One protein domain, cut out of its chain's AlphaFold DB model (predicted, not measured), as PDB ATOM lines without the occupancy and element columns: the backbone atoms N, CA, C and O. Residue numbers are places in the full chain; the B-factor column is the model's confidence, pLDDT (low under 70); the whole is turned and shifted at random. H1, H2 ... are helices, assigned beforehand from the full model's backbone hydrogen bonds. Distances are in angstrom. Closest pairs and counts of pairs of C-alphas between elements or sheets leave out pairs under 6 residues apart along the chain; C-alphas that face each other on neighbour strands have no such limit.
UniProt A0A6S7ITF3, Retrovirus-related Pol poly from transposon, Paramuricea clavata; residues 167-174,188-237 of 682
ATOM      1  N   ASP A 167     164.926 121.631 151.156       62.91
ATOM      2  CA  ASP A 167     164.290 122.787 150.494       62.91
ATOM      3  C   ASP A 167     164.541 124.095 151.257       62.91
ATOM      4  O   ASP A 167     164.307 124.183 152.471       62.91
ATOM      5  N   PHE A 168     164.913 125.149 150.532       82.56
ATOM      6  CA  PHE A 168     164.960 126.480 151.114       82.56
ATOM      7  C   PHE A 168     163.543 126.940 151.502       82.56
ATOM      8  O   PHE A 168     162.610 126.950 150.690       82.56
ATOM      9  N   LYS A 169     163.372 127.311 152.776       86.88
ATOM     10  CA  LYS A 169     162.098 127.749 153.364       86.88
ATOM     11  C   LYS A 169     162.308 129.047 154.130       86.88
ATOM     12  O   LYS A 169     163.165 129.121 155.008       86.88
ATOM     13  N   ILE A 170     161.482 130.042 153.819       91.44
ATOM     14  CA  ILE A 170     161.360 131.259 154.618       91.44
ATOM     15  C   ILE A 170     160.559 130.926 155.885       91.44
ATOM     16  O   ILE A 170     159.491 130.318 155.822       91.44
ATOM     17  N   GLN A 171     161.090 131.312 157.039       87.88
ATOM     18  CA  GLN A 171     160.442 131.206 158.338       87.88
ATOM     19  C   GLN A 171     159.605 132.463 158.601       87.88
ATOM     20  O   GLN A 171     160.135 133.576 158.650       87.88
ATOM     21  N   GLY A 172     158.300 132.269 158.805       86.31
ATOM     22  CA  GLY A 172     157.315 133.339 158.989       86.31
ATOM     23  C   GLY A 172     156.512 133.645 157.720       86.31
ATOM     24  O   GLY A 172     156.802 133.137 156.642       86.31
ATOM     25  N   VAL A 173     155.476 134.476 157.866       87.94
ATOM     26  CA  VAL A 173     154.549 134.844 156.781       87.94
ATOM     27  C   VAL A 173     154.709 136.322 156.443       87.94
ATOM     28  O   VAL A 173     154.591 137.173 157.326       87.94
ATOM     29  N   VAL A 174     154.939 136.631 155.169       88.06
ATOM     30  CA  VAL A 174     154.949 137.993 154.616       88.06
ATOM     31  C   VAL A 174     153.504 138.498 154.563       88.06
ATOM     32  O   VAL A 174     152.664 137.951 153.844       88.06
ATOM     33  N   LEU A 188     163.021 139.068 156.363       91.75
ATOM     34  CA  LEU A 188     162.858 138.484 155.031       91.75
ATOM     35  C   LEU A 188     164.135 138.621 154.184       91.75
ATOM     36  O   LEU A 188     164.628 137.620 153.667       91.75
ATOM     37  N   VAL A 189     164.718 139.822 154.095       89.31
ATOM     38  CA  VAL A 189     165.978 140.039 153.359       89.31
ATOM     39  C   VAL A 189     167.130 139.260 153.997       89.31
ATOM     40  O   VAL A 189     167.881 138.602 153.286       89.31
ATOM     41  N   SER A 190     167.241 139.235 155.330       87.94
ATOM     42  CA  SER A 190     168.292 138.455 156.009       87.94
ATOM     43  C   SER A 190     168.202 136.953 155.711       87.94
ATOM     44  O   SER A 190     169.236 136.295 155.575       87.94
ATOM     45  N   GLN A 191     166.986 136.411 155.570       92.75
ATOM     46  CA  GLN A 191     166.763 135.025 155.162       92.75
ATOM     47  C   GLN A 191     167.095 134.803 153.680       92.75
ATOM     48  O   GLN A 191     167.766 133.824 153.366       92.75
ATOM     49  N   ILE A 192     166.721 135.725 152.785       91.31
ATOM     50  CA  ILE A 192     167.113 135.692 151.362       91.31
ATOM     51  C   ILE A 192     168.643 135.662 151.219       91.31
ATOM     52  O   ILE A 192     169.178 134.759 150.578       91.31
ATOM     53  N   GLU A 193     169.370 136.567 151.885       88.50
ATOM     54  CA  GLU A 193     170.842 136.572 151.854       88.50
ATOM     55  C   GLU A 193     171.455 135.332 152.529       88.50
ATOM     56  O   GLU A 193     172.593 134.969 152.237       88.50
ATOM     57  N   ALA A 194     170.749 134.675 153.457       86.81
ATOM     58  CA  ALA A 194     171.173 133.385 154.014       86.81
ATOM     59  C   ALA A 194     170.955 132.227 153.025       86.81
ATOM     60  O   ALA A 194     171.763 131.303 153.003       86.81
ATOM     61  N   GLY A 195     169.915 132.289 152.186       87.06
ATOM     62  CA  GLY A 195     169.711 131.371 151.064       87.06
ATOM     63  C   GLY A 195     170.835 131.480 150.033       87.06
ATOM     64  O   GLY A 195     171.461 130.477 149.702       87.06
ATOM     65  N   VAL A 196     171.168 132.708 149.620       87.50
ATOM     66  CA  VAL A 196     172.274 132.979 148.680       87.50
ATOM     67  C   VAL A 196     173.612 132.472 149.232       87.50
ATOM     68  O   VAL A 196     174.335 131.764 148.538       87.50
ATOM     69  N   ARG A 197     173.930 132.762 150.504       85.06
ATOM     70  CA  ARG A 197     175.168 132.276 151.151       85.06
ATOM     71  C   ARG A 197     175.246 130.753 151.275       85.06
ATOM     72  O   ARG A 197     176.344 130.216 151.294       85.06
ATOM     73  N   LYS A 198     174.104 130.063 151.342       82.12
ATOM     74  CA  LYS A 198     174.012 128.594 151.350       82.12
ATOM     75  C   LYS A 198     173.950 127.976 149.943       82.12
ATOM     76  O   LYS A 198     173.633 126.800 149.829       82.12
ATOM     77  N   GLN A 199     174.239 128.762 148.902       81.19
ATOM     78  CA  GLN A 199     174.284 128.347 147.494       81.19
ATOM     79  C   GLN A 199     172.982 127.722 146.952       81.19
ATOM     80  O   GLN A 199     173.012 126.990 145.965       81.19
ATOM     81  N   TYR A 200     171.826 128.047 147.545       83.56
ATOM     82  CA  TYR A 200     170.533 127.700 146.947       83.56
ATOM     83  C   TYR A 200     170.340 128.425 145.614       83.56
ATOM     84  O   TYR A 200     170.798 129.561 145.442       83.56
ATOM     85  N   SER A 201     169.626 127.800 144.678       85.81
ATOM     86  CA  SER A 201     169.349 128.429 143.388       85.81
ATOM     87  C   SER A 201     168.465 129.671 143.553       85.81
ATOM     88  O   SER A 201     167.594 129.724 144.427       85.81
ATOM     89  N   GLU A 202     168.640 130.676 142.683       87.25
ATOM     90  CA  GLU A 202     167.780 131.871 142.714       87.25
ATOM     91  C   GLU A 202     166.293 131.497 142.624       87.25
ATOM     92  O   GLU A 202     165.473 132.086 143.324       87.25
ATOM     93  N   LEU A 203     165.955 130.477 141.827       86.25
ATOM     94  CA  LEU A 203     164.588 129.996 141.641       86.25
ATOM     95  C   LEU A 203     163.987 129.411 142.932       86.25
ATOM     96  O   LEU A 203     162.842 129.712 143.261       86.25
ATOM     97  N   GLU A 204     164.742 128.618 143.698       88.19
ATOM     98  CA  GLU A 204     164.284 128.097 144.997       88.19
ATOM     99  C   GLU A 204     164.063 129.217 146.011       88.19
ATOM    100  O   GLU A 204     163.063 129.204 146.734       88.19
ATOM    101  N   ILE A 205     164.962 130.207 146.043       90.50
ATOM    102  CA  ILE A 205     164.852 131.372 146.928       90.50
ATOM    103  C   ILE A 205     163.613 132.197 146.566       90.50
ATOM    104  O   ILE A 205     162.813 132.513 147.448       90.50
ATOM    105  N   VAL A 206     163.403 132.482 145.278       91.06
ATOM    106  CA  VAL A 206     162.212 133.179 144.771       91.06
ATOM    107  C   VAL A 206     160.938 132.414 145.142       91.06
ATOM    108  O   VAL A 206     160.043 132.987 145.767       91.06
ATOM    109  N   ASN A 207     160.876 131.109 144.867       89.25
ATOM    110  CA  ASN A 207     159.715 130.273 145.181       89.25
ATOM    111  C   ASN A 207     159.433 130.188 146.689       89.25
ATOM    112  O   ASN A 207     158.275 130.209 147.109       89.25
ATOM    113  N   ALA A 208     160.467 130.126 147.533       91.00
ATOM    114  CA  ALA A 208     160.302 130.143 148.985       91.00
ATOM    115  C   ALA A 208     159.722 131.468 149.494       91.00
ATOM    116  O   ALA A 208     158.892 131.454 150.404       91.00
ATOM    117  N   VAL A 209     160.114 132.595 148.891       92.62
ATOM    118  CA  VAL A 209     159.529 133.906 149.198       92.62
ATOM    119  C   VAL A 209     158.073 133.974 148.744       92.62
ATOM    120  O   VAL A 209     157.231 134.358 149.550       92.62
ATOM    121  N   VAL A 210     157.749 133.557 147.514       90.31
ATOM    122  CA  VAL A 210     156.362 133.544 147.000       90.31
ATOM    123  C   VAL A 210     155.449 132.703 147.897       90.31
ATOM    124  O   VAL A 210     154.389 133.175 148.308       90.31
ATOM    125  N   ARG A 211     155.894 131.503 148.301       89.62
ATOM    126  CA  ARG A 211     155.165 130.642 149.251       89.62
ATOM    127  C   ARG A 211     154.946 131.296 150.618       89.62
ATOM    128  O   ARG A 211     153.920 131.034 151.241       89.62
ATOM    129  N   ALA A 212     155.879 132.132 151.076       91.94
ATOM    130  CA  ALA A 212     155.764 132.856 152.340       91.94
ATOM    131  C   ALA A 212     154.846 134.087 152.268       91.94
ATOM    132  O   ALA A 212     154.429 134.576 153.320       91.94
ATOM    133  N   VAL A 213     154.495 134.586 151.075       90.81
ATOM    134  CA  VAL A 213     153.464 135.626 150.931       90.81
ATOM    135  C   VAL A 213     152.082 135.035 151.184       90.81
ATOM    136  O   VAL A 213     151.701 134.005 150.622       90.81
ATOM    137  N   GLN A 214     151.317 135.705 152.047       88.06
ATOM    138  CA  GLN A 214     149.949 135.313 152.367       88.06
ATOM    139  C   GLN A 214     149.075 135.250 151.091       88.06
ATOM    140  O   GLN A 214     149.121 136.189 150.300       88.06
ATOM    141  N   PRO A 215     148.239 134.207 150.890       81.38
ATOM    142  CA  PRO A 215     147.429 134.048 149.672       81.38
ATOM    143  C   PRO A 215     146.522 135.233 149.318       81.38
ATOM    144  O   PRO A 215     146.332 135.538 148.151       81.38
ATOM    145  N   VAL A 216     145.998 135.928 150.332       81.06
ATOM    146  CA  VAL A 216     145.066 137.066 150.184       81.06
ATOM    147  C   VAL A 216     145.773 138.353 149.714       81.06
ATOM    148  O   VAL A 216     145.130 139.341 149.363       81.06
ATOM    149  N   LEU A 217     147.108 138.383 149.724       86.44
ATOM    150  CA  LEU A 217     147.887 139.577 149.412       86.44
ATOM    151  C   LEU A 217     148.106 139.713 147.902       86.44
ATOM    152  O   LEU A 217     148.729 138.853 147.288       86.44
ATOM    153  N   GLN A 218     147.702 140.853 147.332       85.62
ATOM    154  CA  GLN A 218     147.887 141.194 145.908       85.62
ATOM    155  C   GLN A 218     149.345 141.053 145.433       85.62
ATOM    156  O   GLN A 218     149.600 140.720 144.276       85.62
ATOM    157  N   LEU A 219     150.308 141.248 146.345       88.88
ATOM    158  CA  LEU A 219     151.724 140.967 146.111       88.88
ATOM    159  C   LEU A 219     151.949 139.541 145.587       88.88
ATOM    160  O   LEU A 219     152.735 139.361 144.664       88.88
ATOM    161  N   ARG A 220     151.281 138.535 146.161       88.44
ATOM    162  CA  ARG A 220     151.478 137.131 145.799       88.44
ATOM    163  C   ARG A 220     151.031 136.864 144.368       88.44
ATOM    164  O   ARG A 220     151.845 136.406 143.577       88.44
ATOM    165  N   SER A 221     149.800 137.240 144.023       87.25
ATOM    166  CA  SER A 221     149.258 137.080 142.667       87.25
ATOM    167  C   SER A 221     150.102 137.821 141.625       87.25
ATOM    168  O   SER A 221     150.332 137.308 140.533       87.25
ATOM    169  N   TYR A 222     150.632 139.001 141.973       89.12
ATOM    170  CA  TYR A 222     151.581 139.709 141.116       89.12
ATOM    171  C   TYR A 222     152.894 138.928 140.938       89.12
ATOM    172  O   TYR A 222     153.330 138.748 139.805       89.12
ATOM    173  N   LEU A 223     153.510 138.426 142.014       89.62
ATOM    174  CA  LEU A 223     154.746 137.636 141.925       89.62
ATOM    175  C   LEU A 223     154.548 136.318 141.152       89.62
ATOM    176  O   LEU A 223     155.395 135.979 140.333       89.62
ATOM    177  N   GLU A 224     153.427 135.621 141.357       87.88
ATOM    178  CA  GLU A 224     153.049 134.392 140.636       87.88
ATOM    179  C   GLU A 224     152.792 134.652 139.138       87.88
ATOM    180  O   GLU A 224     153.026 133.774 138.310       87.88
ATOM    181  N   SER A 225     152.375 135.868 138.760       86.88
ATOM    182  CA  SER A 225     152.161 136.249 137.354       86.88
ATOM    183  C   SER A 225     153.443 136.565 136.565       86.88
ATOM    184  O   SER A 225     153.390 136.705 135.341       86.88
ATOM    185  N   VAL A 226     154.598 136.706 137.229       85.94
ATOM    186  CA  VAL A 226     155.870 137.079 136.583       85.94
ATOM    187  C   VAL A 226     156.703 135.830 136.284       85.94
ATOM    188  O   VAL A 226     157.364 135.294 137.168       85.94
ATOM    189  N   THR A 227     156.728 135.416 135.015       74.62
ATOM    190  CA  THR A 227     157.417 134.196 134.542       74.62
ATOM    191  C   THR A 227     158.926 134.188 134.794       74.62
ATOM    192  O   THR A 227     159.479 133.164 135.175       74.62
ATOM    193  N   ASP A 228     159.585 135.336 134.613       80.81
ATOM    194  CA  ASP A 228     161.045 135.485 134.680       80.81
ATOM    195  C   ASP A 228     161.437 136.428 135.830       80.81
ATOM    196  O   ASP A 228     161.897 137.566 135.646       80.81
ATOM    197  N   LEU A 229     161.160 135.984 137.056       87.19
ATOM    198  CA  LEU A 229     161.409 136.750 138.273       87.19
ATOM    199  C   LEU A 229     162.814 136.480 138.834       87.19
ATOM    200  O   LEU A 229     163.018 135.573 139.633       87.19
ATOM    201  N   THR A 230     163.785 137.309 138.448       87.88
ATOM    202  CA  THR A 230     165.158 137.249 138.983       87.88
ATOM    203  C   THR A 230     165.255 137.776 140.417       87.88
ATOM    204  O   THR A 230     164.482 138.657 140.825       87.88
ATOM    205  N   LEU A 231     166.249 137.312 141.182       87.81
ATOM    206  CA  LEU A 231     166.416 137.705 142.585       87.81
ATOM    207  C   LEU A 231     166.561 139.236 142.794       87.81
ATOM    208  O   LEU A 231     165.912 139.773 143.697       87.81
ATOM    209  N   PRO A 232     167.299 140.001 141.956       86.44
ATOM    210  CA  PRO A 232     167.366 141.462 142.078       86.44
ATOM    211  C   PRO A 232     166.035 142.171 141.776       86.44
ATOM    212  O   PRO A 232     165.763 143.238 142.333       86.44
ATOM    213  N   ARG A 233     165.191 141.601 140.903       87.81
ATOM    214  CA  ARG A 233     163.847 142.127 140.614       87.81
ATOM    215  C   ARG A 233     162.905 141.853 141.785       87.81
ATOM    216  O   ARG A 233     162.190 142.766 142.198       87.81
ATOM    217  N   LEU A 234     162.970 140.655 142.369       90.56
ATOM    218  CA  LEU A 234     162.233 140.298 143.581       90.56
ATOM    219  C   LEU A 234     162.579 141.234 144.754       90.56
ATOM    220  O   LEU A 234     161.661 141.806 145.340       90.56
ATOM    221  N   ARG A 235     163.869 141.475 145.049       89.00
ATOM    222  CA  ARG A 235     164.298 142.415 146.114       89.00
ATOM    223  C   ARG A 235     163.647 143.801 145.962       89.00
ATOM    224  O   ARG A 235     163.103 144.338 146.926       89.00
ATOM    225  N   LYS A 236     163.617 144.355 144.741       87.25
ATOM    226  CA  LYS A 236     162.975 145.655 144.449       87.25
ATOM    227  C   LYS A 236     161.464 145.645 144.707       87.25
ATOM    228  O   LYS A 236     160.950 146.597 145.290       87.25
ATOM    229  N   ILE A 237     160.763 144.579 144.313       89.81
ATOM    230  CA  ILE A 237     159.313 144.434 144.528       89.81
ATOM    231  C   ILE A 237     158.994 144.301 146.027       89.81
ATOM    232  O   ILE A 237     158.098 144.980 146.523       89.81
TER     233      ILE A 237
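AT A GLANCE: This is residues 167 to 174 and 188 to 237 of the 682 residues of the protein "Retrovirus-related Pol poly from transposon" of Paramuricea clavata (UniProt A0A6S7ITF3). Three short helices, H1, H2 and H4, make a small cluster with their centres in a triangle, and H3 sits off towards the later end of H2. The lines of H1, H2 and H4 run roughly alike, with H1 pointing against the other two. The printed part has 58 residues with four named helices, in the order H1, H2, H3, H4, and no named strand; its class is all helix. It is compact, with a radius of gyration of the C-alphas of 10.6 A, and rounded, spanning 29 by 24 by 19 A.

IN THESE COORDINATES: H2, the longest helix, holds residues 202 to 212 and measures 15.4 A from C-alpha 202 at (167.780, 131.871, 142.714) to C-alpha 212. H1, residues 188 to 197, measures 14.3 A and begins at C-alpha 188 at (162.858, 138.484, 155.031). H3, residues 218 to 224, and H4, residues 231 to 237, each measure 10.0 A; C-alpha 237 is at (159.313, 144.434, 144.528).

HOW THE PARTS SIT: H2 is the hub, touching three helices, and the helix packing is mostly aligned, the touching pairs standing at shallow tilts. H1 and H2 form a helical hairpin: they touch at a shallow tilt of 27 degrees, opposite ways, with the closest C-alphas, of Gly 195 and Ile 205, 6.4 A apart. H4 touches H2, the same way, at a shallow tilt of 34 degrees, only just short of steep; the closest C-alphas, of Glu 202 and Leu 231, are 6.0 A apart. H2 and H3, also a helical hairpin, only just touch, with 3 pairs of C-alphas within 8 A, the closest being Val 210 and Arg 220 at 6.2 A. H1 and H4 are close but not clearly touching, at 7.8 A between the C-alphas of Val 189 and Arg 235. H1 and H3 are apart. In H1, H2, H3 and H4 every O i to N i+4 pair is within hydrogen-bond range.

THE WHOLE: The two C-alphas farthest apart, of Gln 199 and Val 216, are 30.6 A apart. Residues 175 to 187 are cut out, with 7.9 A between C-alphas 174 and 188. The links H1 to H2 and H2 to H3 are tight, H3 to H4 is short, and none is long. The mean pLDDT of the printed part is 87.1, and residue 167 is under 70.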